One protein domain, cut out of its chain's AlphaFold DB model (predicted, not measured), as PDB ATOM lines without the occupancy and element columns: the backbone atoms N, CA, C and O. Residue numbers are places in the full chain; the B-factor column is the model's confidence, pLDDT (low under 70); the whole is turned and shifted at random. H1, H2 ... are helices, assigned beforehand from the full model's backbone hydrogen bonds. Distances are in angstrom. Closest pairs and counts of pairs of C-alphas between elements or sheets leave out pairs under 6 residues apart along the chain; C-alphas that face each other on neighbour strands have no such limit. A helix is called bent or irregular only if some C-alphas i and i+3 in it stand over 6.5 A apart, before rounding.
ATOM      1  N   VAL A   4    -327.469-279.684-145.804       91.88
ATOM      2  CA  VAL A   4    -328.147-278.782-144.867       91.88
ATOM      3  C   VAL A   4    -327.165-277.815-144.197       91.88
ATOM      4  O   VAL A   4    -327.543-276.696-143.861       91.88
ATOM      5  N   HIS A   5    -325.899-278.211-144.019       93.06
ATOM      6  CA  HIS A   5    -324.910-277.438-143.260       93.06
ATOM      7  C   HIS A   5    -324.664-276.049-143.848       93.06
ATOM      8  O   HIS A   5    -324.712-275.063-143.119       93.06
ATOM      9  N   GLU A   6    -324.414-275.964-145.153       93.00
ATOM     10  CA  GLU A   6    -324.107-274.693-145.817       93.00
ATOM     11  C   GLU A   6    -325.298-273.728-145.747       93.00
ATOM     12  O   GLU A   6    -325.154-272.585-145.319       93.00
ATOM     13  N   VAL A   7    -326.498-274.230-146.050       95.12
ATOM     14  CA  VAL A   7    -327.749-273.459-146.015       95.12
ATOM     15  C   VAL A   7    -328.043-272.934-144.612       95.12
ATOM     16  O   VAL A   7    -328.327-271.751-144.440       95.12
ATOM     17  N   TYR A   8    -327.946-273.783-143.589       93.31
ATOM     18  CA  TYR A   8    -328.244-273.365-142.221       93.31
ATOM     19  C   TYR A   8    -327.128-272.541-141.581       93.31
ATOM     20  O   TYR A   8    -327.407-271.772-140.665       93.31
ATOM     21  N   THR A   9    -325.892-272.626-142.082       93.00
ATOM     22  CA  THR A   9    -324.824-271.689-141.705       93.00
ATOM     23  C   THR A   9    -325.143-270.283-142.205       93.00
ATOM     24  O   THR A   9    -325.032-269.337-141.431       93.00
ATOM     25  N   LEU A  10    -325.606-270.146-143.453       92.31
ATOM     26  CA  LEU A  10    -326.061-268.858-143.990       92.31
ATOM     27  C   LEU A  10    -327.279-268.338-143.216       92.31
ATOM     28  O   LEU A  10    -327.271-267.209-142.734       92.31
ATOM     29  N   LEU A  11    -328.289-269.184-143.003       89.69
ATOM     30  CA  LEU A  11    -329.504-268.797-142.285       89.69
ATOM     31  C   LEU A  11    -329.216-268.377-140.828       89.69
ATOM     32  O   LEU A  11    -329.846-267.454-140.308       89.69
ATOM     33  N   ALA A  12    -328.229-269.002-140.176       89.62
ATOM     34  CA  ALA A  12    -327.777-268.652-138.829       89.62
ATOM     35  C   ALA A  12    -327.127-267.268-138.717       89.62
ATOM     36  O   ALA A  12    -327.096-266.717-137.616       89.62
ATOM     37  N   MET A  13    -326.658-266.680-139.823       88.31
ATOM     38  CA  MET A  13    -326.125-265.313-139.814       88.31
ATOM     39  C   MET A  13    -327.210-264.282-139.497       88.31
ATOM     40  O   MET A  13    -326.891-263.223-138.964       88.31
ATOM     41  N   ARG A  14    -328.487-264.603-139.776       80.62
ATOM     42  CA  ARG A  14    -329.644-263.720-139.543       80.62
ATOM     43  C   ARG A  14    -329.475-262.335-140.179       80.62
ATOM     44  O   ARG A  14    -330.008-261.350-139.674       80.62
ATOM     45  N   ASP A  15    -328.721-262.287-141.267       83.75
ATOM     46  CA  ASP A  15    -328.448-261.081-142.029       83.75
ATOM     47  C   ASP A  15    -329.360-261.056-143.256       83.75
ATOM     48  O   ASP A  15    -329.541-262.064-143.945       83.75
ATOM     49  N   LEU A  16    -329.937-259.891-143.520       78.56
ATOM     50  CA  LEU A  16    -330.762-259.650-144.687       78.56
ATOM     51  C   LEU A  16    -329.990-259.900-145.990       78.56
ATOM     52  O   LEU A  16    -330.541-260.458-146.940       78.56
ATOM     53  N   SER A  17    -328.698-259.559-145.995       82.12
ATOM     54  CA  SER A  17    -327.807-259.681-147.152       82.12
ATOM     55  C   SER A  17    -327.568-261.122-147.602       82.12
ATOM     56  O   SER A  17    -327.170-261.365-148.737       82.12
ATOM     57  N   VAL A  18    -327.846-262.107-146.739       88.12
ATOM     58  CA  VAL A  18    -327.633-263.525-147.054       88.12
ATOM     59  C   VAL A  18    -328.919-264.301-147.305       88.12
ATOM     60  O   VAL A  18    -328.838-265.491-147.613       88.12
ATOM     61  N   LEU A  19    -330.105-263.688-147.201       89.12
ATOM     62  CA  LEU A  19    -331.367-264.420-147.378       89.12
ATOM     63  C   LEU A  19    -331.532-264.952-148.805       89.12
ATOM     64  O   LEU A  19    -331.888-266.117-148.975       89.12
ATOM     65  N   PHE A  20    -331.203-264.156-149.825       90.00
ATOM     66  CA  PHE A  20    -331.256-264.624-151.215       90.00
ATOM     67  C   PHE A  20    -330.225-265.703-151.492       90.00
ATOM     68  O   PHE A  20    -330.576-266.766-151.997       90.00
ATOM     69  N   LYS A  21    -328.986-265.507-151.038       91.75
ATOM     70  CA  LYS A  21    -327.959-266.547-151.126       91.75
ATOM     71  C   LYS A  21    -328.398-267.837-150.428       91.75
ATOM     72  O   LYS A  21    -328.152-268.924-150.943       91.75
ATOM     73  N   THR A  22    -329.063-267.742-149.276       93.44
ATOM     74  CA  THR A  22    -329.617-268.902-148.560       93.44
ATOM     75  C   THR A  22    -330.671-269.613-149.406       93.44
ATOM     76  O   THR A  22    -330.615-270.834-149.543       93.44
ATOM     77  N   TYR A  23    -331.599-268.855-149.998       93.88
ATOM     78  CA  TYR A  23    -332.633-269.367-150.897       93.88
ATOM     79  C   TYR A  23    -332.039-270.074-152.125       93.88
ATOM     80  O   TYR A  23    -332.353-271.240-152.370       93.88
ATOM     81  N   GLU A  24    -331.125-269.425-152.845       93.12
ATOM     82  CA  GLU A  24    -330.467-269.982-154.033       93.12
ATOM     83  C   GLU A  24    -329.646-271.229-153.700       93.12
ATOM     84  O   GLU A  24    -329.737-272.256-154.380       93.12
ATOM     85  N   THR A  25    -328.883-271.171-152.604       95.25
ATOM     86  CA  THR A  25    -328.088-272.308-152.134       95.25
ATOM     87  C   THR A  25    -329.010-273.482-151.830       95.25
ATOM     88  O   THR A  25    -328.759-274.582-152.322       95.25
ATOM     89  N   ALA A  26    -330.110-273.254-151.103       96.25
ATOM     90  CA  ALA A  26    -331.085-274.290-150.783       96.25
ATOM     91  C   ALA A  26    -331.704-274.912-152.041       96.25
ATOM     92  O   ALA A  26    -331.750-276.139-152.140       96.25
ATOM     93  N   LEU A  27    -332.107-274.103-153.027       95.75
ATOM     94  CA  LEU A  27    -332.631-274.603-154.300       95.75
ATOM     95  C   LEU A  27    -331.615-275.453-155.067       95.75
ATOM     96  O   LEU A  27    -331.976-276.500-155.602       95.75
ATOM     97  N   SER A  28    -330.346-275.045-155.095       96.19
ATOM     98  CA  SER A  28    -329.301-275.760-155.839       96.19
ATOM     99  C   SER A  28    -329.028-277.171-155.294       96.19
ATOM    100  O   SER A  28    -328.674-278.087-156.046       96.19
ATOM    101  N   VAL A  29    -329.212-277.370-153.983       96.19
ATOM    102  CA  VAL A  29    -328.954-278.650-153.307       96.19
ATOM    103  C   VAL A  29    -330.214-279.490-153.107       96.19
ATOM    104  O   VAL A  29    -330.110-280.711-152.963       96.19
ATOM    105  N   LEU A  30    -331.402-278.878-153.166       96.56
ATOM    106  CA  LEU A  30    -332.692-279.531-152.945       96.56
ATOM    107  C   LEU A  30    -332.925-280.802-153.787       96.56
ATOM    108  O   LEU A  30    -333.382-281.791-153.210       96.56
ATOM    109  N   PRO A  31    -332.580-280.866-155.094       96.31
ATOM    110  CA  PRO A  31    -332.799-282.070-155.903       96.31
ATOM    111  C   PRO A  31    -332.058-283.315-155.400       96.31
ATOM    112  O   PRO A  31    -332.418-284.433-155.764       96.31
ATOM    113  N   LYS A  32    -331.015-283.132-154.582       94.75
ATOM    114  CA  LYS A  32    -330.180-284.211-154.037       94.75
ATOM    115  C   LYS A  32    -330.636-284.667-152.649       94.75
ATOM    116  O   LYS A  32    -330.180-285.707-152.186       94.75
ATOM    117  N   ALA A  33    -331.502-283.901-151.988       95.44
ATOM    118  CA  ALA A  33    -331.903-284.144-150.612       95.44
ATOM    119  C   ALA A  33    -333.125-285.064-150.514       95.44
ATOM    120  O   ALA A  33    -334.051-285.011-151.330       95.44
ATOM    121  N   GLN A  34    -333.155-285.885-149.463       94.69
ATOM    122  CA  GLN A  34    -334.265-286.792-149.163       94.69
ATOM    123  C   GLN A  34    -334.622-286.761-147.673       94.69
ATOM    124  O   GLN A  34    -333.832-286.321-146.838       94.69
ATOM    125  N   GLY A  35    -335.836-287.215-147.343       94.56
ATOM    126  CA  GLY A  35    -336.315-287.324-145.962       94.56
ATOM    127  C   GLY A  35    -336.136-286.033-145.157       94.56
ATOM    128  O   GLY A  35    -336.564-284.958-145.580       94.56
ATOM    129  N   ALA A  36    -335.470-286.140-144.006       93.94
ATOM    130  CA  ALA A  36    -335.237-285.025-143.089       93.94
ATOM    131  C   ALA A  36    -334.390-283.887-143.690       93.94
ATOM    132  O   ALA A  36    -334.619-282.726-143.354       93.94
ATOM    133  N   GLU A  37    -333.449-284.181-144.595       95.56
ATOM    134  CA  GLU A  37    -332.661-283.138-145.267       95.56
ATOM    135  C   GLU A  37    -333.539-282.316-146.208       95.56
ATOM    136  O   GLU A  37    -333.480-281.088-146.207       95.56
ATOM    137  N   ARG A  38    -334.408-282.988-146.973       96.88
ATOM    138  CA  ARG A  38    -335.367-282.322-147.863       96.88
ATOM    139  C   ARG A  38    -336.322-281.435-147.067       96.88
ATOM    140  O   ARG A  38    -336.569-280.301-147.467       96.88
ATOM    141  N   LEU A  39    -336.800-281.926-145.921       95.94
ATOM    142  CA  LEU A  39    -337.609-281.135-144.994       95.94
ATOM    143  C   LEU A  39    -336.842-279.891-144.529       95.94
ATOM    144  O   LEU A  39    -337.341-278.781-144.693       95.94
ATOM    145  N   ALA A  40    -335.617-280.059-144.023       94.75
ATOM    146  CA  ALA A  40    -334.797-278.951-143.543       94.75
ATOM    147  C   ALA A  40    -334.563-277.886-144.631       94.75
ATOM    148  O   ALA A  40    -334.650-276.692-144.348       94.75
ATOM    149  N   LEU A  41    -334.304-278.289-145.876       96.88
ATOM    150  CA  LEU A  41    -334.091-277.353-146.983       96.88
ATOM    151  C   LEU A  41    -335.359-276.584-147.359       96.88
ATOM    152  O   LEU A  41    -335.288-275.372-147.547       96.88
ATOM    153  N   HIS A  42    -336.524-277.235-147.408       96.38
ATOM    154  CA  HIS A  42    -337.777-276.508-147.620       96.38
ATOM    155  C   HIS A  42    -338.095-275.551-146.468       96.38
ATOM    156  O   HIS A  42    -338.622-274.467-146.711       96.38
ATOM    157  N   GLU A  43    -337.731-275.890-145.231       94.00
ATOM    158  CA  GLU A  43    -337.873-274.965-144.105       94.00
ATOM    159  C   GLU A  43    -336.957-273.745-144.210       94.00
ATOM    160  O   GLU A  43    -337.375-272.630-143.886       94.00
ATOM    161  N   ALA A  44    -335.734-273.935-144.706       94.12
ATOM    162  CA  ALA A  44    -334.824-272.834-144.984       94.12
ATOM    163  C   ALA A  44    -335.354-271.939-146.113       94.12
ATOM    164  O   ALA A  44    -335.332-270.720-145.965       94.12
ATOM    165  N   ILE A  45    -335.904-272.524-147.187       95.06
ATOM    166  CA  ILE A  45    -336.529-271.771-148.287       95.06
ATOM    167  C   ILE A  45    -337.698-270.929-147.769       95.06
ATOM    168  O   ILE A  45    -337.750-269.736-148.042       95.06
ATOM    169  N   VAL A  46    -338.613-271.518-146.990       92.88
ATOM    170  CA  VAL A  46    -339.750-270.771-146.423       92.88
ATOM    171  C   VAL A  46    -339.265-269.643-145.512       92.88
ATOM    172  O   VAL A  46    -339.780-268.535-145.603       92.88
ATOM    173  N   SER A  47    -338.269-269.899-144.663       90.44
ATOM    174  CA  SER A  47    -337.743-268.884-143.739       90.44
ATOM    175  C   SER A  47    -337.046-267.738-144.476       90.44
ATOM    176  O   SER A  47    -337.277-266.575-144.153       90.44
ATOM    177  N   ALA A  48    -336.228-268.054-145.484       90.94
ATOM    178  CA  ALA A  48    -335.543-267.058-146.298       90.94
ATOM    179  C   ALA A  48    -336.539-266.208-147.096       90.94
ATOM    180  O   ALA A  48    -336.476-264.981-147.042       90.94
ATOM    181  N   LEU A  49    -337.494-266.847-147.780       89.25
ATOM    182  CA  LEU A  49    -338.489-266.149-148.592       89.25
ATOM    183  C   LEU A  49    -339.480-265.342-147.748       89.25
ATOM    184  O   LEU A  49    -339.849-264.250-148.164       89.25
ATOM    185  N   ASP A  50    -339.900-265.814-146.570       85.00
ATOM    186  CA  ASP A  50    -340.728-264.995-145.670       85.00
ATOM    187  C   ASP A  50    -339.958-263.765-145.178       85.00
ATOM    188  O   ASP A  50    -340.517-262.671-145.192       85.00
ATOM    189  N   GLY A  51    -338.673-263.903-144.830       84.62
ATOM    190  CA  GLY A  51    -337.821-262.763-144.479       84.62
ATOM    191  C   GLY A  51    -337.707-261.754-145.625       84.62
ATOM    192  O   GLY A  51    -338.008-260.580-145.441       84.62
ATOM    193  N   ILE A  52    -337.385-262.228-146.832       84.38
ATOM    194  CA  ILE A  52    -337.316-261.409-148.050       84.38
ATOM    195  C   ILE A  52    -338.636-260.674-148.300       84.38
ATOM    196  O   ILE A  52    -338.654-259.454-148.420       84.38
ATOM    197  N   LEU A  53    -339.754-261.401-148.360       78.88
ATOM    198  CA  LEU A  53    -341.063-260.828-148.674       78.88
ATOM    199  C   LEU A  53    -341.548-259.867-147.579       78.88
ATOM    200  O   LEU A  53    -342.244-258.903-147.888       78.88
ATOM    201  N   THR A  54    -341.178-260.104-146.316       78.12
ATOM    202  CA  THR A  54    -341.450-259.174-145.207       78.12
ATOM    203  C   THR A  54    -340.705-257.871-145.406       78.12
ATOM    204  O   THR A  54    -341.317-256.813-145.379       78.12
ATOM    205  N   GLU A  55    -339.404-257.951-145.653       77.75
ATOM    206  CA  GLU A  55    -338.524-256.791-145.775       77.75
ATOM    207  C   GLU A  55    -338.874-255.957-147.011       77.75
ATOM    208  O   GLU A  55    -338.969-254.732-146.937       77.75
ATOM    209  N   LEU A  56    -339.191-256.621-148.125       74.69
ATOM    210  CA  LEU A  56    -339.736-255.975-149.319       74.69
ATOM    211  C   LEU A  56    -341.100-255.323-149.051       74.69
ATOM    212  O   LEU A  56    -341.362-254.232-149.551       74.69
ATOM    213  N   GLY A  57    -341.963-255.963-148.260       69.06
ATOM    214  CA  GLY A  57    -343.268-255.421-147.878       69.06
ATOM    215  C   GLY A  57    -343.179-254.212-146.941       69.06
ATOM    216  O   GLY A  57    -343.883-253.228-147.145       69.06
ATOM    217  N   GLU A  58    -342.306-254.271-145.935       66.56
ATOM    218  CA  GLU A  58    -342.179-253.263-144.873       66.56
ATOM    219  C   GLU A  58    -341.337-252.060-145.299       66.56
ATOM    220  O   GLU A  58    -341.705-250.908-145.047       66.56
ATOM    221  N   HIS A  59    -340.217-252.317-145.972       65.12
ATOM    222  CA  HIS A  59    -339.200-251.310-146.262       65.12
ATOM    223  C   HIS A  59    -339.083-250.977-147.756       65.12
ATOM    224  O   HIS A  59    -338.462-249.967-148.123       65.12
ATOM    225  N   GLY A  60    -339.740-251.748-148.627       64.19
ATOM    226  CA  GLY A  60    -339.707-251.543-150.071       64.19
ATOM    227  C   GLY A  60    -338.276-251.568-150.611       64.19
ATOM    228  O   GLY A  60    -337.425-252.322-150.146       64.19
ATOM    229  N   LEU A  61    -337.991-250.682-151.568       59.97
ATOM    230  CA  LEU A  61    -336.707-250.643-152.280       59.97
ATOM    231  C   LEU A  61    -335.496-250.274-151.402       59.97
ATOM    232  O   LEU A  61    -334.363-250.566-151.773       59.97
ATOM    233  N   GLY A  62    -335.719-249.661-150.232       59.41
ATOM    234  CA  GLY A  62    -334.643-249.169-149.362       59.41
ATOM    235  C   GLY A  62    -333.747-250.273-148.796       59.41
ATOM    236  O   GLY A  62    -332.553-250.051-148.612       59.41
ATOM    237  N   ASN A  63    -334.301-251.471-148.596       65.19
ATOM    238  CA  ASN A  63    -333.566-252.620-148.067       65.19
ATOM    239  C   ASN A  63    -333.069-253.573-149.164       65.19
ATOM    240  O   ASN A  63    -332.300-254.485-148.881       65.19
ATOM    241  N   ILE A  64    -333.432-253.341-150.426       64.81
ATOM    242  CA  ILE A  64    -333.016-254.202-151.543       64.81
ATOM    243  C   ILE A  64    -331.540-254.011-151.870       64.81
ATOM    244  O   ILE A  64    -330.842-254.979-152.157       64.81
ATOM    245  N   ALA A  65    -331.027-252.790-151.702       63.97
ATOM    246  CA  ALA A  65    -329.594-252.517-151.779       63.97
ATOM    247  C   ALA A  65    -328.779-253.310-150.738       63.97
ATOM    248  O   ALA A  65    -327.611-253.599-150.971       63.97
ATOM    249  N   LEU A  66    -329.386-253.685-149.604       66.94
ATOM    250  CA  LEU A  66    -328.740-254.513-148.580       66.94
ATOM    251  C   LEU A  66    -328.756-256.002-148.939       66.94
ATOM    252  O   LEU A  66    -327.979-256.761-148.371       66.94
ATOM    253  N   MET A  67    -329.631-256.417-149.855       72.19
ATOM    254  CA  MET A  67    -329.762-257.804-150.298       72.19
ATOM    255  C   MET A  67    -328.889-258.138-151.520       72.19
ATOM    256  O   MET A  67    -328.853-259.300-151.908       72.19
ATOM    257  N   ASP A  68    -328.200-257.147-152.100       71.56
ATOM    258  CA  ASP A  68    -327.346-257.276-153.296       71.56
ATOM    259  C   ASP A  68    -328.081-257.853-154.526       71.56
ATOM    260  O   ASP A  68    -327.591-258.747-155.212       71.56
ATOM    261  N   ILE A  69    -329.302-257.367-154.792       70.06
ATOM    262  CA  ILE A  69    -330.162-257.878-155.875       70.06
ATOM    263  C   ILE A  69    -330.520-256.783-156.851       70.06
ATOM    264  O   ILE A  69    -330.895-255.672-156.465       70.06
ATOM    265  N   ASP A  70    -330.501-257.148-158.128       71.38
ATOM    266  CA  ASP A  70    -331.077-256.327-159.173       71.38
ATOM    267  C   ASP A  70    -332.607-256.444-159.177       71.38
ATOM    268  O   ASP A  70    -333.196-257.462-159.550       71.38
ATOM    269  N   LEU A  71    -333.250-255.343-158.805       65.25
ATOM    270  CA  LEU A  71    -334.693-255.156-158.847       65.25
ATOM    271  C   LEU A  71    -335.338-255.479-160.189       65.25
ATOM    272  O   LEU A  71    -336.462-255.974-160.212       65.25
ATOM    273  N   ALA A  72    -334.646-255.205-161.294       69.25
ATOM    274  CA  ALA A  72    -335.170-255.452-162.632       69.25
ATOM    275  C   ALA A  72    -335.311-256.952-162.940       69.25
ATOM    276  O   ALA A  72    -336.024-257.328-163.868       69.25
ATOM    277  N   THR A  73    -334.638-257.800-162.159       74.75
ATOM    278  CA  THR A  73    -334.647-259.258-162.312       74.75
ATOM    279  C   THR A  73    -335.548-259.961-161.299       74.75
ATOM    280  O   THR A  73    -335.717-261.176-161.369       74.75
ATOM    281  N   LEU A  74    -336.135-259.213-160.358       77.62
ATOM    282  CA  LEU A  74    -336.881-259.780-159.248       77.62
ATOM    283  C   LEU A  74    -338.329-260.099-159.634       77.62
ATOM    284  O   LEU A  74    -339.179-259.209-159.700       77.62
ATOM    285  N   ASP A  75    -338.634-261.385-159.799       84.38
ATOM    286  CA  ASP A  75    -340.006-261.858-159.969       84.38
ATOM    287  C   ASP A  75    -340.662-262.141-158.604       84.38
ATOM    288  O   ASP A  75    -340.493-263.192-157.981       84.38
ATOM    289  N   LEU A  76    -341.431-261.164-158.113       79.12
ATOM    290  CA  LEU A  76    -342.149-261.278-156.840       79.12
ATOM    291  C   LEU A  76    -343.230-262.365-156.853       79.12
ATOM    292  O   LEU A  76    -343.560-262.899-155.790       79.12
ATOM    293  N   GLU A  77    -343.819-262.663-158.011       79.00
ATOM    294  CA  GLU A  77    -344.830-263.711-158.135       79.00
ATOM    295  C   GLU A  77    -344.163-265.081-158.003       79.00
ATOM    296  O   GLU A  77    -344.581-265.884-157.165       79.00
ATOM    297  N   GLU A  78    -343.039-265.288-158.692       86.25
ATOM    298  CA  GLU A  78    -342.238-266.510-158.584       86.25
ATOM    299  C   GLU A  78    -341.753-266.766-157.147       86.25
ATOM    300  O   GLU A  78    -341.844-267.895-156.648       86.25
ATOM    301  N   LEU A  79    -341.283-265.732-156.435       86.25
ATOM    302  CA  LEU A  79    -340.859-265.871-155.035       86.25
ATOM    303  C   LEU A  79    -342.020-266.280-154.120       86.25
ATOM    304  O   LEU A  79    -341.860-267.128-153.235       86.25
ATOM    305  N   ARG A  80    -343.207-265.697-154.323       80.38
ATOM    306  CA  ARG A  80    -344.408-266.038-153.544       80.38
ATOM    307  C   ARG A  80    -344.854-267.470-153.813       80.38
ATOM    308  O   ARG A  80    -345.132-268.204-152.859       80.38
ATOM    309  N   ASP A  81    -344.871-267.878-155.074       82.75
ATOM    310  CA  ASP A  81    -345.245-269.230-155.477       82.75
ATOM    311  C   ASP A  81    -344.240-270.270-154.980       82.75
ATOM    312  O   ASP A  81    -344.640-271.312-154.449       82.75
ATOM    313  N   SER A  82    -342.944-269.962-155.037       89.69
ATOM    314  CA  SER A  82    -341.875-270.809-154.495       89.69
ATOM    315  C   SER A  82    -341.978-270.970-152.977       89.69
ATOM    316  O   SER A  82    -341.825-272.083-152.453       89.69
ATOM    317  N   CYS A  83    -342.321-269.896-152.257       88.38
ATOM    318  CA  CYS A  83    -342.582-269.946-150.820       88.38
ATOM    319  C   CYS A  83    -343.797-270.836-150.514       88.38
ATOM    320  O   CYS A  83    -343.720-271.752-149.688       88.38
ATOM    321  N   ALA A  84    -344.904-270.645-151.240       84.94
ATOM    322  CA  ALA A  84    -346.115-271.443-151.083       84.94
ATOM    323  C   ALA A  84    -345.903-272.928-151.432       84.94
ATOM    324  O   ALA A  84    -346.454-273.813-150.769       84.94
ATOM    325  N   ALA A  85    -345.112-273.229-152.464       92.62
ATOM    326  CA  ALA A  85    -344.747-274.588-152.847       92.62
ATOM    327  C   ALA A  85    -343.892-275.267-151.771       92.62
ATOM    328  O   ALA A  85    -344.231-276.368-151.334       92.62
ATOM    329  N   SER A  86    -342.850-274.593-151.281       94.62
ATOM    330  CA  SER A  86    -341.995-275.140-150.222       94.62
ATOM    331  C   SER A  86    -342.761-275.360-148.924       94.62
ATOM    332  O   SER A  86    -342.615-276.402-148.295       94.62
ATOM    333  N   TRP A  87    -343.661-274.448-148.559       91.38
ATOM    334  CA  TRP A  87    -344.539-274.625-147.405       91.38
ATOM    335  C   TRP A  87    -345.463-275.847-147.534       91.38
ATOM    336  O   TRP A  87    -345.639-276.592-146.566       91.38
ATOM    337  N   ARG A  88    -346.039-276.093-148.720       91.88
ATOM    338  CA  ARG A  88    -346.839-277.305-148.970       91.88
ATOM    339  C   ARG A  88    -346.008-278.575-148.799       91.88
ATOM    340  O   ARG A  88    -346.492-279.523-148.187       91.88
ATOM    341  N   GLU A  89    -344.769-278.580-149.283       96.44
ATOM    342  CA  GLU A  89    -343.885-279.736-149.123       96.44
ATOM    343  C   GLU A  89    -343.467-279.943-147.657       96.44
ATOM    344  O   GLU A  89    -343.475-281.079-147.188       96.44
ATOM    345  N   VAL A  90    -343.192-278.874-146.892       94.44
ATOM    346  CA  VAL A  90    -342.938-278.985-145.441       94.44
ATOM    347  C   VAL A  90    -344.098-279.685-144.741       94.44
ATOM    348  O   VAL A  90    -343.871-280.607-143.958       94.44
ATOM    349  N   LYS A  91    -345.342-279.276-145.028       92.38
ATOM    350  CA  LYS A  91    -346.527-279.917-144.442       92.38
ATOM    351  C   LYS A  91    -346.570-281.405-144.755       92.38
ATOM    352  O   LYS A  91    -346.660-282.203-143.830       92.38
ATOM    353  N   LYS A  92    -346.441-281.754-146.034       94.38
ATOM    354  CA  LYS A  92    -346.465-283.141-146.495       94.38
ATOM    355  C   LYS A  92    -345.389-283.987-145.806       94.38
ATOM    356  O   LYS A  92    -345.695-285.019-145.228       94.38
ATOM    357  N   LEU A  93    -344.140-283.521-145.789       95.31
ATOM    358  CA  LEU A  93    -343.030-284.257-145.170       95.31
ATOM    359  C   LEU A  93    -343.220-284.436-143.656       95.31
ATOM    360  O   LEU A  93    -342.832-285.463-143.104       95.31
ATOM    361  N   ARG A  94    -343.832-283.463-142.972       90.88
ATOM    362  CA  ARG A  94    -344.176-283.594-141.549       90.88
ATOM    363  C   ARG A  94    -345.335-284.556-141.309       90.88
ATOM    364  O   ARG A  94    -345.292-285.297-140.332       90.88
ATOM    365  N   GLU A  95    -346.342-284.561-142.179       92.75
ATOM    366  CA  GLU A  95    -347.429-285.551-142.157       92.75
ATOM    367  C   GLU A  95    -346.888-286.975-142.368       92.75
ATOM    368  O   GLU A  95    -347.343-287.903-141.704       92.75
ATOM    369  N   ASP A  96    -345.832-287.120-143.174       95.12
ATOM    370  CA  ASP A  96    -345.085-288.371-143.370       95.12
ATOM    371  C   ASP A  96    -344.159-288.734-142.181       95.12
ATOM    372  O   ASP A  96    -343.426-289.724-142.230       95.12
ATOM    373  N   GLY A  97    -344.171-287.951-141.095       93.56
ATOM    374  CA  GLY A  97    -343.425-288.226-139.863       93.56
ATOM    375  C   GLY A  97    -341.956-287.797-139.877       93.56
ATOM    376  O   GLY A  97    -341.196-288.209-138.998       93.56
ATOM    377  N   MET A  98    -341.530-286.980-140.844       94.69
ATOM    378  CA  MET A  98    -340.148-286.493-140.907       94.69
ATOM    379  C   MET A  98    -339.864-285.443-139.822       94.69
ATOM    380  O   MET A  98    -340.680-284.556-139.555       94.69
ATOM    381  N   ASP A  99    -338.656-285.499-139.255       91.88
ATOM    382  CA  ASP A  99    -338.145-284.508-138.304       91.88
ATOM    383  C   ASP A  99    -336.772-283.973-138.737       91.88
ATOM    384  O   ASP A  99    -335.779-284.698-138.792       91.88
ATOM    385  N   SER A 100    -336.725-282.678-139.039       91.56
ATOM    386  CA  SER A 100    -335.518-281.916-139.370       91.56
ATOM    387  C   SER A 100    -334.773-281.413-138.130       91.56
ATOM    388  O   SER A 100    -333.623-280.988-138.245       91.56
ATOM    389  N   GLY A 101    -335.384-281.472-136.939       88.88
ATOM    390  CA  GLY A 101    -334.857-280.923-135.688       88.88
ATOM    391  C   GLY A 101    -333.388-281.270-135.412       88.88
ATOM    392  O   GLY A 101    -332.594-280.355-135.188       88.88
ATOM    393  N   PRO A 102    -332.979-282.552-135.469       90.50
ATOM    394  CA  PRO A 102    -331.588-282.950-135.247       90.50
ATOM    395  C   PRO A 102    -330.586-282.334-136.234       90.50
ATOM    396  O   PRO A 102    -329.428-282.131-135.875       90.50
ATOM    397  N   LEU A 103    -331.019-282.024-137.461       90.69
ATOM    398  CA  LEU A 103    -330.168-281.439-138.499       90.69
ATOM    399  C   LEU A 103    -330.012-279.927-138.326       90.69
ATOM    400  O   LEU A 103    -328.942-279.394-138.603       90.69
ATOM    401  N   ILE A 104    -331.064-279.242-137.873       90.06
ATOM    402  CA  ILE A 104    -331.128-277.773-137.874       90.06
ATOM    403  C   ILE A 104    -330.733-277.153-136.528       90.06
ATOM    404  O   ILE A 104    -330.131-276.080-136.493       90.06
ATOM    405  N   ARG A 105    -331.016-277.837-135.409       88.00
ATOM    406  CA  ARG A 105    -330.768-277.328-134.045       88.00
ATOM    407  C   ARG A 105    -329.344-276.814-133.799       88.00
ATOM    408  O   ARG A 105    -329.242-275.799-133.114       88.00
ATOM    409  N   PRO A 106    -328.267-277.423-134.339       89.94
ATOM    410  CA  PRO A 106    -326.911-276.900-134.154       89.94
ATOM    411  C   PRO A 106    -326.700-275.471-134.672       89.94
ATOM    412  O   PRO A 106    -325.797-274.789-134.201       89.94
ATOM    413  N   TYR A 107    -327.520-275.018-135.624       88.25
ATOM    414  CA  TYR A 107    -327.395-273.703-136.256       88.25
ATOM    415  C   TYR A 107    -328.399-272.704-135.697       88.25
ATOM    416  O   TYR A 107    -328.067-271.545-135.453       88.25
ATOM    417  N   VAL A 108    -329.647-273.150-135.517       81.75
ATOM    418  CA  VAL A 108    -330.768-272.240-135.254       81.75
ATOM    419  C   VAL A 108    -331.404-272.383-133.879       81.75
ATOM    420  O   VAL A 108    -332.246-271.564-133.515       81.75
ATOM    421  N   ALA A 109    -330.981-273.380-133.094       79.94
ATOM    422  CA  ALA A 109    -331.509-273.661-131.760       79.94
ATOM    423  C   ALA A 109    -333.041-273.457-131.702       79.94
ATOM    424  O   ALA A 109    -333.764-274.024-132.521       79.94
ATOM    425  N   ASP A 110    -333.519-272.604-130.793       74.44
ATOM    426  CA  ASP A 110    -334.943-272.298-130.608       74.44
ATOM    427  C   ASP A 110    -335.387-270.999-131.312       74.44
ATOM    428  O   ASP A 110    -336.558-270.599-131.244       74.44
ATOM    429  N   TRP A 111    -334.476-270.292-131.994       79.06
ATOM    430  CA  TRP A 111    -334.841-269.040-132.660       79.06
ATOM    431  C   TRP A 111    -335.587-269.279-133.973       79.06
ATOM    432  O   TRP A 111    -336.348-268.403-134.369       79.06
ATOM    433  N   MET A 112    -335.480-270.457-134.588       80.56
ATOM    434  CA  MET A 112    -336.319-270.879-135.713       80.56
ATOM    435  C   MET A 112    -337.163-272.089-135.288       80.56
ATOM    436  O   MET A 112    -336.709-273.229-135.404       80.56
ATOM    437  N   PRO A 113    -338.382-271.875-134.754       76.69
ATOM    438  CA  PRO A 113    -339.237-272.984-134.368       76.69
ATOM    439  C   PRO A 113    -339.609-273.802-135.612       76.69
ATOM    440  O   PRO A 113    -339.835-273.208-136.671       76.69
ATOM    441  N   PRO A 114    -339.735-275.139-135.490       78.19
ATOM    442  CA  PRO A 114    -340.125-276.008-136.592       78.19
ATOM    443  C   PRO A 114    -341.348-275.463-137.323       78.19
ATOM    444  O   PRO A 114    -342.352-275.104-136.693       78.19
ATOM    445  N   ILE A 115    -341.275-275.397-138.645       78.06
ATOM    446  CA  ILE A 115    -342.324-274.807-139.466       78.06
ATOM    447  C   ILE A 115    -343.604-275.639-139.313       78.06
ATOM    448  O   ILE A 115    -343.599-276.856-139.481       78.06
ATOM    449  N   GLY A 116    -344.704-274.982-138.928       65.88
ATOM    450  CA  GLY A 116    -345.977-275.634-138.591       65.88
ATOM    451  C   GLY A 116    -346.180-275.966-137.104       65.88
ATOM    452  O   GLY A 116    -347.310-276.272-136.718       65.88
ATOM    453  N   SER A 117    -345.153-275.836-136.253       75.12
ATOM    454  CA  SER A 117    -345.284-275.964-134.790       75.12
ATOM    455  C   SER A 117    -346.157-274.865-134.172       75.12
ATOM    456  O   SER A 117    -346.405-273.822-134.782       75.12
ATOM    457  N   ARG A 118    -346.603-275.062-132.923       75.19
ATOM    458  CA  ARG A 118    -347.396-274.062-132.184       75.19
ATOM    459  C   ARG A 118    -346.668-272.722-132.052       75.19
ATOM    460  O   ARG A 118    -347.300-271.676-132.203       75.19
ATOM    461  N   ASP A 119    -345.364-272.751-131.797       77.31
ATOM    462  CA  ASP A 119    -344.556-271.539-131.639       77.31
ATOM    463  C   ASP A 119    -344.406-270.807-132.969       77.31
ATOM    464  O   ASP A 119    -344.611-269.594-133.032       77.31
ATOM    465  N   TRP A 120    -344.165-271.548-134.054       78.00
ATOM    466  CA  TRP A 120    -344.155-270.992-135.406       78.00
ATOM    467  C   TRP A 120    -345.508-270.363-135.765       78.00
ATOM    468  O   TRP A 120    -345.566-269.206-136.171       78.00
ATOM    469  N   GLN A 121    -346.621-271.066-135.529       75.56
ATOM    470  CA  GLN A 121    -347.966-270.538-135.790       75.56
ATOM    471  C   GLN A 121    -348.266-269.287-134.957       75.56
ATOM    472  O   GLN A 121    -348.914-268.362-135.444       75.56
ATOM    473  N   SER A 122    -347.801-269.246-133.707       75.38
ATOM    474  CA  SER A 122    -347.973-268.085-132.832       75.38
ATOM    475  C   SER A 122    -347.202-266.876-133.364       75.38
ATOM    476  O   SER A 122    -347.764-265.784-133.426       75.38
ATOM    477  N   ARG A 123    -345.965-267.076-133.837       72.62
ATOM    478  CA  ARG A 123    -345.174-266.026-134.498       72.62
ATOM    479  C   ARG A 123    -345.821-265.546-135.794       72.62
ATOM    480  O   ARG A 123    -345.974-264.343-135.970       72.62
ATOM    481  N   MET A 124    -346.290-266.457-136.645       70.56
ATOM    482  CA  MET A 124    -346.971-266.081-137.888       70.56
ATOM    483  C   MET A 124    -348.263-265.307-137.636       70.56
ATOM    484  O   MET A 124    -348.537-264.340-138.336       70.56
ATOM    485  N   ARG A 125    -349.052-265.677-136.620       71.25
ATOM    486  CA  ARG A 125    -350.257-264.919-136.241       71.25
ATOM    487  C   ARG A 125    -349.926-263.497-135.797       71.25
ATOM    488  O   ARG A 125    -350.668-262.582-136.140       71.25
ATOM    489  N   LEU A 126    -348.834-263.313-135.054       68.25
ATOM    490  CA  LEU A 126    -348.346-261.982-134.692       68.25
ATOM    491  C   LEU A 126    -347.919-261.208-135.943       68.25
ATOM    492  O   LEU A 126    -348.393-260.093-136.135       68.25
ATOM    493  N   GLY A 127    -347.133-261.827-136.829       64.62
ATOM    494  CA  GLY A 127    -346.735-261.241-138.111       64.62
ATOM    495  C   GLY A 127    -347.937-260.793-138.942       64.62
ATOM    496  O   GLY A 127    -348.047-259.622-139.274       64.62
ATOM    497  N   VAL A 128    -348.912-261.674-139.190       66.06
ATOM    498  CA  VAL A 128    -350.145-261.337-139.928       66.06
ATOM    499  C   VAL A 128    -350.901-260.180-139.278       66.06
ATOM    500  O   VAL A 128    -351.364-259.296-139.989       66.06
ATOM    501  N   LYS A 129    -351.001-260.147-137.942       64.31
ATOM    502  CA  LYS A 129    -351.656-259.047-137.225       64.31
ATOM    503  C   LYS A 129    -350.962-257.703-137.485       64.31
ATOM    504  O   LYS A 129    -351.654-256.712-137.693       64.31
ATOM    505  N   HIS A 130    -349.629-257.678-137.508       62.88
ATOM    506  CA  HIS A 130    -348.850-256.485-137.857       62.88
ATOM    507  C   HIS A 130    -349.011-256.101-139.335       62.88
ATOM    508  O   HIS A 130    -349.186-254.930-139.646       62.88
ATOM    509  N   ARG A 131    -349.046-257.089-140.236       60.22
ATOM    510  CA  ARG A 131    -349.221-256.889-141.683       60.22
ATOM    511  C   ARG A 131    -350.638-256.437-142.076       60.22
ATOM    512  O   ARG A 131    -350.837-255.794-143.096       60.22
ATOM    513  N   SER A 132    -351.652-256.757-141.273       56.62
ATOM    514  CA  SER A 132    -353.028-256.274-141.476       56.62
ATOM    515  C   SER A 132    -353.262-254.833-141.003       56.62
ATOM    516  O   SER A 132    -354.377-254.329-141.143       56.62
ATOM    517  N   ASP A 133    -352.245-254.178-140.433       61.06
ATOM    518  CA  ASP A 133    -352.307-252.761-140.091       61.06
ATOM    519  C   ASP A 133    -352.321-251.918-141.386       61.06
ATOM    520  O   ASP A 133    -351.438-252.084-142.233       61.06
ATOM    521  N   PRO A 134    -353.304-251.024-141.596       53.84
ATOM    522  CA  PRO A 134    -353.393-250.192-142.796       53.84
ATOM    523  C   PRO A 134    -352.176-249.286-143.047       53.84
ATOM    524  O   PRO A 134    -352.045-248.776-144.158       53.84
ATOM    525  N   SER A 135    -351.261-249.107-142.085       54.16
ATOM    526  CA  SER A 135    -349.971-248.439-142.318       54.16
ATOM    527  C   SER A 135    -348.917-249.308-143.025       54.16
ATOM    528  O   SER A 135    -347.857-248.796-143.373       54.16
ATOM    529  N   TRP A 136    -349.170-250.607-143.226       51.47
ATOM    530  CA  TRP A 136    -348.194-251.575-143.749       51.47
ATOM    531  C   TRP A 136    -348.109-251.600-145.288       51.47
ATOM    532  O   TRP A 136    -347.024-251.580-145.858       51.47
ATOM    533  N   VAL A 137    -349.252-251.580-145.979       48.16
ATOM    534  CA  VAL A 137    -349.355-251.672-147.455       48.16
ATOM    535  C   VAL A 137    -348.980-250.387-148.235       48.16
ATOM    536  O   VAL A 137    -348.449-250.519-149.344       48.16
ATOM    537  N   PRO A 138    -349.203-249.150-147.736       49.34
ATOM    538  CA  PRO A 138    -348.955-247.928-148.514       49.34
ATOM    539  C   PRO A 138    -347.508-247.751-149.005       49.34
ATOM    540  O   PRO A 138    -347.295-247.187-150.076       49.34
ATOM    541  N   ASN A 139    -346.516-248.301-148.296       52.25
ATOM    542  CA  ASN A 139    -345.104-248.185-148.679       52.25
ATOM    543  C   ASN A 139    -344.746-248.942-149.970       52.25
ATOM    544  O   ASN A 139    -343.814-248.536-150.663       52.25
ATOM    545  N   LEU A 140    -345.475-250.008-150.318       43.75
ATOM    546  CA  LEU A 140    -345.186-250.827-151.499       43.75
ATOM    547  C   LEU A 140    -345.704-250.160-152.784       43.75
ATOM    548  O   LEU A 140    -344.987-250.053-153.774       43.75
ATOM    549  N   ALA A 141    -346.947-249.672-152.767       45.69
ATOM    550  CA  ALA A 141    -347.603-249.123-153.956       45.69
ATOM    551  C   ALA A 141    -347.145-247.696-154.310       45.69
ATOM    552  O   ALA A 141    -347.183-247.318-155.481       45.69
ATOM    553  N   GLU A 142    -346.713-246.893-153.329       51.53
ATOM    554  CA  GLU A 142    -346.190-245.547-153.601       51.53
ATOM    555  C   GLU A 142    -344.735-245.553-154.085       51.53
ATOM    556  O   GLU A 142    -344.389-244.727-154.924       51.53
ATOM    557  N   ARG A 143    -343.901-246.501-153.630       46.03
ATOM    558  CA  ARG A 143    -342.468-246.578-153.987       46.03
ATOM    559  C   ARG A 143    -342.170-247.336-155.284       46.03
ATOM    560  O   ARG A 143    -341.046-247.275-155.765       46.03
ATOM    561  N   LEU A 144    -343.154-248.047-155.835       39.06
ATOM    562  CA  LEU A 144    -343.063-248.749-157.125       39.06
ATOM    563  C   LEU A 144    -343.552-247.904-158.311       39.06
ATOM    564  O   LEU A 144    -343.585-248.394-159.440       39.06
ATOM    565  N   LYS A 145    -343.952-246.646-158.086       35.31
ATOM    566  CA  LYS A 145    -344.229-245.725-159.189       35.31
ATOM    567  C   LYS A 145    -342.890-245.271-159.781       35.31
ATOM    568  O   LYS A 145    -342.086-244.725-159.029       35.31
TER     569      LYS A 145
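What this domain is: This is residues 4 to 145 of the 147 residues of an uncharacterized protein of Myxococcus stipitatus (strain DSM 14675 / JCM 12634 / Mx s8) (UniProt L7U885). One long helix, H3, makes the core, lying between H2 and H4, which run back along it on different sides. H1 and H5 pack on the part of H3 near its beginning, H1 beside H2 and H5 beside H1; H6 lies off this core, touching no helix, and H7 packs on H3 near its sharp kink. The printed part has 142 residues with seven named helices, H1 to H7 in chain order, and no named strand: the class is all helix. It is compact, with a radius of gyration of the C-alphas of 15.3 A, and spans 45 by 30 by 24 A, only just elongated.

How they stand to each other: Begin with H3, residues 35 to 66, the hub, which touches five helices; it has a kink of 130 degrees near residue 60 and is irregular, C-alphas 58 and 61 being 9.6 A apart. H2, residues 16 to 32, forms a hairpin with H3, opposite ways at a shallow tilt of 29 degrees; their closest C-alphas, of Leu 19 and Ala 48, are 5.1 A apart. H4, residues 76 to 95, forms another hairpin with H3, opposite ways at a shallow tilt of 29 degrees, closest at the C-alphas of His 42 and Ser 86, 5.1 A. H2 and H4 are apart. H1, residues 4 to 12, forms a hairpin with H2, closest at Val 7 and Thr 22, 5.5 A between C-alphas, and touches H3 at residues 37 to 48 alone, closest at the C-alphas of Val 4 and Glu 37, 6.3 A. H5, residues 101 to 108, touches H1, its C-alpha of Tyr 107 being 5.7 A from that of Ala 12, the closest pair, and touches H3 at residues 36 to 40 alone, closest at the C-alphas of Ala 40 and Ile 104, 6.9 A. H7, residues 138 to 143, touches H3 at residues 56 to 61 alone, closest at the C-alphas of Gly 60 and Leu 140, 5.7 A, at a steep tilt of 69.6 degrees, only just short of about perpendicular. H6, residues 118 to 131, touches no helix. Each O i to N i+4 pair is within hydrogen-bond range in H1, H4 and H6; the counts are 9 of 13 in H2, 22 of 28 in H3, 2 of 4 in H5 and 1 of 2 in H7.

Where its parts are: Find C-alpha 35 at (-336.315, -287.324, -145.962); from there H3 runs 33.8 A to C-alpha 66. H4 is 28.9 A long, H2 26.3 A and H6 19.7 A. H2 and H5 are irregular too: C-alphas 17 and 20 are 7.3 A apart, and 103 and 106 are 7.1 A apart. H1 begins at C-alpha 4, (-328.147, -278.782, -144.867), and H7 ends at C-alpha 143, (-342.468, -246.578, -153.987).

The domain as a whole: The C-alphas farthest apart, of Gly 97 and Lys 145, are 46.7 A apart. The printed part has no cut, and no link is long. The mean pLDDT of the printed part is 80.5; look for values under 70 at residues 57 to 66, 71 to 72, 116 and 126 to 145.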